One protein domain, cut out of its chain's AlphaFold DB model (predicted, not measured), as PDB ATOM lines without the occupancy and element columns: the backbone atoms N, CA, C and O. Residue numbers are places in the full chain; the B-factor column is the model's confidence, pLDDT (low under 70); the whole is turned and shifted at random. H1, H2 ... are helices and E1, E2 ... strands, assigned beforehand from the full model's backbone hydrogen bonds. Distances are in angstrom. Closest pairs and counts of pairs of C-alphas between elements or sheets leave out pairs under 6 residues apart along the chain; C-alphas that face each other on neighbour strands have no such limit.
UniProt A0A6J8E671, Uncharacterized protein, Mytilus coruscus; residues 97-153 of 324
ATOM      1  N   VAL A  97     -48.562  61.794 -27.055       89.69
ATOM      2  CA  VAL A  97     -49.770  60.991 -27.280       89.69
ATOM      3  C   VAL A  97     -50.568  60.871 -25.980       89.69
ATOM      4  O   VAL A  97     -50.021  60.936 -24.879       89.69
ATOM      5  N   ARG A  98     -51.888  60.730 -26.095       84.75
ATOM      6  CA  ARG A  98     -52.827  60.766 -24.964       84.75
ATOM      7  C   ARG A  98     -52.876  59.418 -24.238       84.75
ATOM      8  O   ARG A  98     -53.239  58.417 -24.842       84.75
ATOM      9  N   GLN A  99     -52.566  59.348 -22.945       84.88
ATOM     10  CA  GLN A  99     -52.715  58.085 -22.206       84.88
ATOM     11  C   GLN A  99     -54.191  57.657 -22.115       84.88
ATOM     12  O   GLN A  99     -55.066  58.474 -21.834       84.88
ATOM     13  N   GLY A 100     -54.467  56.375 -22.367       83.75
ATOM     14  CA  GLY A 100     -55.826  55.815 -22.359       83.75
ATOM     15  C   GLY A 100     -56.650  56.057 -23.632       83.75
ATOM     16  O   GLY A 100     -57.759  55.544 -23.730       83.75
ATOM     17  N   ASP A 101     -56.128  56.798 -24.614       85.44
ATOM     18  CA  ASP A 101     -56.735  56.897 -25.946       85.44
ATOM     19  C   ASP A 101     -56.418  55.629 -26.759       85.44
ATOM     20  O   ASP A 101     -55.276  55.160 -26.780       85.44
ATOM     21  N   VAL A 102     -57.433  55.076 -27.430       89.69
ATOM     22  CA  VAL A 102     -57.365  53.830 -28.212       89.69
ATOM     23  C   VAL A 102     -56.323  53.914 -29.332       89.69
ATOM     24  O   VAL A 102     -55.708  52.907 -29.677       89.69
ATOM     25  N   LEU A 103     -56.085  55.109 -29.885       88.69
ATOM     26  CA  LEU A 103     -55.107  55.302 -30.959       88.69
ATOM     27  C   LEU A 103     -53.694  55.595 -30.454       88.69
ATOM     28  O   LEU A 103     -52.737  55.483 -31.223       88.69
ATOM     29  N   SER A 104     -53.522  55.946 -29.179       91.56
ATOM     30  CA  SER A 104     -52.202  56.306 -28.654       91.56
ATOM     31  C   SER A 104     -51.164  55.195 -28.729       91.56
ATOM     32  O   SER A 104     -50.036  55.515 -29.102       91.56
ATOM     33  N   PRO A 105     -51.485  53.914 -28.461       90.56
ATOM     34  CA  PRO A 105     -50.527  52.834 -28.674       90.56
ATOM     35  C   PRO A 105     -50.039  52.760 -30.125       90.56
ATOM     36  O   PRO A 105     -48.847  52.590 -30.356       90.56
ATOM     37  N   ASN A 106     -50.929  52.948 -31.103       91.62
ATOM     38  CA  ASN A 106     -50.568  52.896 -32.523       91.62
ATOM     39  C   ASN A 106     -49.735  54.112 -32.942       91.62
ATOM     40  O   ASN A 106     -48.709  53.950 -33.593       91.62
ATOM     41  N   ASN A 107     -50.120  55.315 -32.509       90.06
ATOM     42  CA  ASN A 107     -49.344  56.529 -32.772       90.06
ATOM     43  C   ASN A 107     -47.951  56.465 -32.127       90.06
ATOM     44  O   ASN A 107     -46.973  56.896 -32.731       90.06
ATOM     45  N   CYS A 108     -47.850  55.893 -30.920       90.06
ATOM     46  CA  CYS A 108     -46.570  55.659 -30.255       90.06
ATOM     47  C   CYS A 108     -45.709  54.659 -31.038       90.06
ATOM     48  O   CYS A 108     -44.533  54.918 -31.257       90.06
ATOM     49  N   LYS A 109     -46.297  53.556 -31.526       88.38
ATOM     50  CA  LYS A 109     -45.592  52.572 -32.364       88.38
ATOM     51  C   LYS A 109     -45.050  53.185 -33.653       88.38
ATOM     52  O   LYS A 109     -43.894  52.955 -33.967       88.38
ATOM     53  N   ILE A 110     -45.849  53.987 -34.362       90.69
ATOM     54  CA  ILE A 110     -45.394  54.682 -35.579       90.69
ATOM     55  C   ILE A 110     -44.209  55.594 -35.246       90.69
ATOM     56  O   ILE A 110     -43.170  55.502 -35.883       90.69
ATOM     57  N   PHE A 111     -44.326  56.401 -34.188       91.12
ATOM     58  CA  PHE A 111     -43.238  57.278 -33.755       91.12
ATOM     59  C   PHE A 111     -41.963  56.511 -33.370       91.12
ATOM     60  O   PHE A 111     -40.858  56.962 -33.663       91.12
ATOM     61  N   ILE A 112     -42.107  55.363 -32.702       89.38
ATOM     62  CA  ILE A 112     -40.984  54.504 -32.314       89.38
ATOM     63  C   ILE A 112     -40.335  53.853 -33.537       89.38
ATOM     64  O   ILE A 112     -39.114  53.748 -33.571       89.38
ATOM     65  N   ASN A 113     -41.113  53.471 -34.547       87.06
ATOM     66  CA  ASN A 113     -40.592  52.850 -35.765       87.06
ATOM     67  C   ASN A 113     -39.702  53.791 -36.594       87.06
ATOM     68  O   ASN A 113     -38.859  53.301 -37.337       87.06
ATOM     69  N   ASP A 114     -39.824  55.108 -36.419       87.44
ATOM     70  CA  ASP A 114     -38.960  56.103 -37.073       87.44
ATOM     71  C   ASP A 114     -37.634  56.341 -36.314       87.44
ATOM     72  O   ASP A 114     -36.746  57.060 -36.782       87.44
ATOM     73  N   LEU A 115     -37.488  55.812 -35.093       85.88
ATOM     74  CA  LEU A 115     -36.292  56.028 -34.272       85.88
ATOM     75  C   LEU A 115     -35.048  55.260 -34.739       85.88
ATOM     76  O   LEU A 115     -33.966  55.846 -34.653       85.88
ATOM     77  N   PRO A 116     -35.131  54.012 -35.229       83.56
ATOM     78  CA  PRO A 116     -33.963  53.257 -35.660       83.56
ATOM     79  C   PRO A 116     -33.140  53.956 -36.736       83.56
ATOM     80  O   PRO A 116     -31.921  53.983 -36.612       83.56
ATOM     81  N   GLU A 117     -33.770  54.630 -37.704       83.44
ATOM     82  CA  GLU A 117     -33.053  55.421 -38.719       83.44
ATOM     83  C   GLU A 117     -32.141  56.488 -38.094       83.44
ATOM     84  O   GLU A 117     -31.084  56.814 -38.632       83.44
ATOM     85  N   LYS A 118     -32.510  57.005 -36.917       83.19
ATOM     86  CA  LYS A 118     -31.711  57.979 -36.160       83.19
ATOM     87  C   LYS A 118     -30.615  57.331 -35.317       83.19
ATOM     88  O   LYS A 118     -29.704  58.031 -34.884       83.19
ATOM     89  N   PHE A 119     -30.714  56.029 -35.056       80.81
ATOM     90  CA  PHE A 119     -29.718  55.255 -34.316       80.81
ATOM     91  C   PHE A 119     -28.709  54.543 -35.223       80.81
ATOM     92  O   PHE A 119     -27.657  54.176 -34.720       80.81
ATOM     93  N   LEU A 120     -28.938  54.464 -36.541       77.81
ATOM     94  CA  LEU A 120     -27.974  53.906 -37.509       77.81
ATOM     95  C   LEU A 120     -26.609  54.613 -37.515       77.81
ATOM     96  O   LEU A 120     -25.624  54.072 -38.004       77.81
ATOM     97  N   SER A 121     -26.528  55.833 -36.978       79.38
ATOM     98  CA  SER A 121     -25.264  56.555 -36.809       79.38
ATOM     99  C   SER A 121     -24.546  56.247 -35.487       79.38
ATOM    100  O   SER A 121     -23.607  56.964 -35.136       79.38
ATOM    101  N   CYS A 122     -25.002  55.267 -34.697       79.88
ATOM    102  CA  CYS A 122     -24.310  54.873 -33.474       79.88
ATOM    103  C   CYS A 122     -23.020  54.104 -33.820       79.88
ATOM    104  O   CYS A 122     -23.061  53.164 -34.606       79.88
ATOM    105  N   PRO A 123     -21.866  54.492 -33.250       81.25
ATOM    106  CA  PRO A 123     -20.573  53.934 -33.645       81.25
ATOM    107  C   PRO A 123     -20.347  52.470 -33.226       81.25
ATOM    108  O   PRO A 123     -19.456  51.840 -33.784       81.25
ATOM    109  N   ASP A 124     -21.156  51.921 -32.311       84.25
ATOM    110  CA  ASP A 124     -20.909  50.619 -31.673       84.25
ATOM    111  C   ASP A 124     -22.192  49.748 -31.582       84.25
ATOM    112  O   ASP A 124     -22.774  49.625 -30.498       84.25
ATOM    113  N   PRO A 125     -22.672  49.159 -32.695       85.75
ATOM    114  CA  PRO A 125     -23.744  48.158 -32.672       85.75
ATOM    115  C   PRO A 125     -23.322  46.893 -31.915       85.75
ATOM    116  O   PRO A 125     -22.158  46.496 -31.952       85.75
ATOM    117  N   VAL A 126     -24.285  46.203 -31.298       84.19
ATOM    118  CA  VAL A 126     -24.052  44.885 -30.692       84.19
ATOM    119  C   VAL A 126     -24.236  43.804 -31.753       84.19
ATOM    120  O   VAL A 126     -25.310  43.697 -32.339       84.19
ATOM    121  N   ASP A 127     -23.211  42.989 -31.997       87.75
ATOM    122  CA  ASP A 127     -23.312  41.828 -32.884       87.75
ATOM    123  C   ASP A 127     -23.973  40.651 -32.147       87.75
ATOM    124  O   ASP A 127     -23.423  40.146 -31.173       87.75
ATOM    125  N   ILE A 128     -25.131  40.183 -32.620       85.81
ATOM    126  CA  ILE A 128     -25.793  38.954 -32.152       85.81
ATOM    127  C   ILE A 128     -25.993  38.034 -33.356       85.81
ATOM    128  O   ILE A 128     -26.714  38.388 -34.288       85.81
ATOM    129  N   ASN A 129     -25.398  36.837 -33.352       88.06
ATOM    130  CA  ASN A 129     -25.517  35.858 -34.449       88.06
ATOM    131  C   ASN A 129     -25.215  36.450 -35.846       88.06
ATOM    132  O   ASN A 129     -25.982  36.245 -36.788       88.06
ATOM    133  N   ASN A 130     -24.116  37.199 -35.979       89.81
ATOM    134  CA  ASN A 130     -23.722  37.918 -37.203       89.81
ATOM    135  C   ASN A 130     -24.713  39.007 -37.664       89.81
ATOM    136  O   ASN A 130     -24.708  39.388 -38.834       89.81
ATOM    137  N   ARG A 131     -25.563  39.519 -36.766       82.62
ATOM    138  CA  ARG A 131     -26.457  40.651 -37.029       82.62
ATOM    139  C   ARG A 131     -26.140  41.800 -36.077       82.62
ATOM    140  O   ARG A 131     -26.126  41.603 -34.866       82.62
ATOM    141  N   LYS A 132     -25.949  42.999 -36.624       83.31
ATOM    142  CA  LYS A 132     -25.747  44.235 -35.858       83.31
ATOM    143  C   LYS A 132     -27.082  44.755 -35.347       83.31
ATOM    144  O   LYS A 132     -27.944  45.125 -36.139       83.31
ATOM    145  N   ILE A 133     -27.259  44.767 -34.032       82.56
ATOM    146  CA  ILE A 133     -28.454  45.270 -33.356       82.56
ATOM    147  C   ILE A 133     -28.055  46.498 -32.536       82.56
ATOM    148  O   ILE A 133     -27.322  46.400 -31.554       82.56
ATOM    149  N   ASP A 134     -28.568  47.663 -32.928       77.75
ATOM    150  CA  ASP A 134     -28.278  48.936 -32.256       77.75
ATOM    151  C   ASP A 134     -29.145  49.174 -31.015       77.75
ATOM    152  O   ASP A 134     -28.714  49.791 -30.037       77.75
ATOM    153  N   CYS A 135     -30.399  48.718 -31.039       77.94
ATOM    154  CA  CYS A 135     -31.308  48.882 -29.913       77.94
ATOM    155  C   CYS A 135     -32.477  47.894 -29.952       77.94
ATOM    156  O   CYS A 135     -33.016  47.575 -31.010       77.94
ATOM    157  N   LEU A 136     -32.904  47.453 -28.766       78.38
ATOM    158  CA  LEU A 136     -34.171  46.760 -28.572       78.38
ATOM    159  C   LEU A 136     -35.155  47.743 -27.939       78.38
ATOM    160  O   LEU A 136     -34.963  48.191 -26.806       78.38
ATOM    161  N   MET A 137     -36.194  48.103 -28.688       77.25
ATOM    162  CA  MET A 137     -37.218  49.036 -28.233       77.25
ATOM    163  C   MET A 137     -38.496  48.282 -27.875       77.25
ATOM    164  O   MET A 137     -39.190  47.764 -28.748       77.25
ATOM    165  N   TYR A 138     -38.834  48.263 -26.588       77.81
ATOM    166  CA  TYR A 138     -40.209  48.043 -26.152       77.81
ATOM    167  C   TYR A 138     -40.890  49.405 -25.993       77.81
ATOM    168  O   TYR A 138     -40.225  50.419 -25.795       77.81
ATOM    169  N   THR A 139     -42.215  49.440 -26.134       69.94
ATOM    170  CA  THR A 139     -43.033  50.663 -26.283       69.94
ATOM    171  C   THR A 139     -42.761  51.782 -25.273       69.94
ATOM    172  O   THR A 139     -43.015  52.947 -25.567       69.94
ATOM    173  N   ASP A 140     -42.267  51.444 -24.092       67.31
ATOM    174  CA  ASP A 140     -41.958  52.338 -22.982       67.31
ATOM    175  C   ASP A 140     -40.574  52.073 -22.358       67.31
ATOM    176  O   ASP A 140     -40.090  52.899 -21.584       67.31
ATOM    177  N   ASP A 141     -39.900  50.996 -22.768       71.00
ATOM    178  CA  ASP A 141     -38.594  50.574 -22.268       71.00
ATOM    179  C   ASP A 141     -37.582  50.513 -23.419       71.00
ATOM    180  O   ASP A 141     -37.562  49.582 -24.229       71.00
ATOM    181  N   VAL A 142     -36.687  51.503 -23.464       64.69
ATOM    182  CA  VAL A 142     -35.477  51.445 -24.292       64.69
ATOM    183  C   VAL A 142     -34.348  50.929 -23.414       64.69
ATOM    184  O   VAL A 142     -33.793  51.676 -22.606       64.69
ATOM    185  N   ARG A 143     -34.002  49.649 -23.560       65.56
ATOM    186  CA  ARG A 143     -32.829  49.083 -22.889       65.56
ATOM    187  C   ARG A 143     -31.647  49.104 -23.844       65.56
ATOM    188  O   ARG A 143     -31.643  48.406 -24.852       65.56
ATOM    189  N   LYS A 144     -30.634  49.897 -23.498       56.62
ATOM    190  CA  LYS A 144     -29.290  49.830 -24.089       56.62
ATOM    191  C   LYS A 144     -28.433  48.853 -23.284       56.62
ATOM    192  O   LYS A 144     -27.356  49.207 -22.825       56.62
ATOM    193  N   ASP A 145     -28.954  47.664 -23.009       54.34
ATOM    194  CA  ASP A 145     -28.268  46.735 -22.115       54.34
ATOM    195  C   ASP A 145     -27.457  45.737 -22.941       54.34
ATOM    196  O   ASP A 145     -27.931  44.642 -23.248       54.34
ATOM    197  N   LEU A 146     -26.209  46.111 -23.247       56.72
ATOM    198  CA  LEU A 146     -25.178  45.163 -23.691       56.72
ATOM    199  C   LEU A 146     -25.097  43.946 -22.741       56.72
ATOM    200  O   LEU A 146     -24.912  42.817 -23.188       56.72
ATOM    201  N   ASP A 147     -25.320  44.154 -21.438       55.72
ATOM    202  CA  ASP A 147     -25.224  43.108 -20.411       55.72
ATOM    203  C   ASP A 147     -26.359  42.071 -20.470       55.72
ATOM    204  O   ASP A 147     -26.145  40.892 -20.178       55.72
ATOM    205  N   VAL A 148     -27.578  42.475 -20.845       58.56
ATOM    206  CA  VAL A 148     -28.723  41.550 -20.955       58.56
ATOM    207  C   VAL A 148     -28.597  40.697 -22.216       58.56
ATOM    208  O   VAL A 148     -28.920  39.511 -22.185       58.56
ATOM    209  N   ILE A 149     -28.064  41.279 -23.292       57.16
ATOM    210  CA  ILE A 149     -27.768  40.573 -24.540       57.16
ATOM    211  C   ILE A 149     -26.674  39.514 -24.311       57.16
ATOM    212  O   ILE A 149     -26.887  38.343 -24.627       57.16
ATOM    213  N   HIS A 150     -25.575  39.864 -23.634       58.25
ATOM    214  CA  HIS A 150     -24.519  38.902 -23.277       58.25
ATOM    215  C   HIS A 150     -24.999  37.764 -22.353       58.25
ATOM    216  O   HIS A 150     -24.519  36.627 -22.437       58.25
ATOM    217  N   GLN A 151     -25.975  38.022 -21.474       57.50
ATOM    218  CA  GLN A 151     -26.584  36.978 -20.637       57.50
ATOM    219  C   GLN A 151     -27.491  36.012 -21.415       57.50
ATOM    220  O   GLN A 151     -27.711  34.891 -20.950       57.50
ATOM    221  N   MET A 152     -28.020  36.410 -22.577       54.56
ATOM    222  CA  MET A 152     -28.770  35.507 -23.458       54.56
ATOM    223  C   MET A 152     -27.841  34.562 -24.230       54.56
ATOM    224  O   MET A 152     -28.180  33.392 -24.397       54.56
ATOM    225  N   GLU A 153     -26.650  35.021 -24.626       56.75
ATOM    226  CA  GLU A 153     -25.664  34.190 -25.334       56.75
ATOM    227  C   GLU A 153     -25.020  33.131 -24.429       56.75
ATOM    228  O   GLU A 153     -24.862  31.972 -24.814       56.75
TER     229      GLU A 153
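This is residues 97 to 153 of the 324 residues of an uncharacterized protein of Mytilus coruscus (UniProt A0A6J8E671). This is a loose, open arch: H1 and then the short H2 make one limb, the small strand hairpin E1 and E2 lies at the far end, and from there the chain folds back through a narrow loop, residues 134 to 145, before returning to H3 near E1. Residues 99 to 104 stick out at the other end. The printed part has 57 residues in the order H1, H2, E1, E2, H3; its class is mixed, helices and strands, with under half of the residues in named elements, and its sheet, order E1 - E2, is antiparallel. The whole is loose, with a radius of gyration of the C-alphas of 13.8 A, and elongated, spanning 38 by 24 by 15 A.

Find C-alpha 104 at (-52.202, 56.306, -28.654); from there H1, residues 104 to 113, runs 14.0 A. H2 follows at residues 116 to 119, then E1 at residues 126 to 128 and E2 at residues 131 to 133. H3, residues 146 to 153, runs 11.1 A to C-alpha 153 at (-25.664, 34.190, -25.334).

H1 and H2 meet only through their link. Look next at the hairpin E1 and E2, at 138 degrees: N 128 and O 131 are 2.8 A apart, within hydrogen-bond range. The closest C-alphas of E1 and H3, those of Val 126 and Leu 146, are 7.1 A apart. H1 and H3 are apart. In H1 and H3 every O i to N i+4 pair is within hydrogen-bond range; H2 is too short for such a pair.

The C-alphas farthest apart, those of Asp 101 and Asn 130, are 39.7 A apart. The printed part has no cut. The link from E2 to H3 is long, with 12 residues; inside it residues 136 to 137 pair antiparallel with residues 142 to 143. Look for low confidence, pLDDT under 70, at residues 139 to 140 and 142 to 153; H3 has a mean of 57.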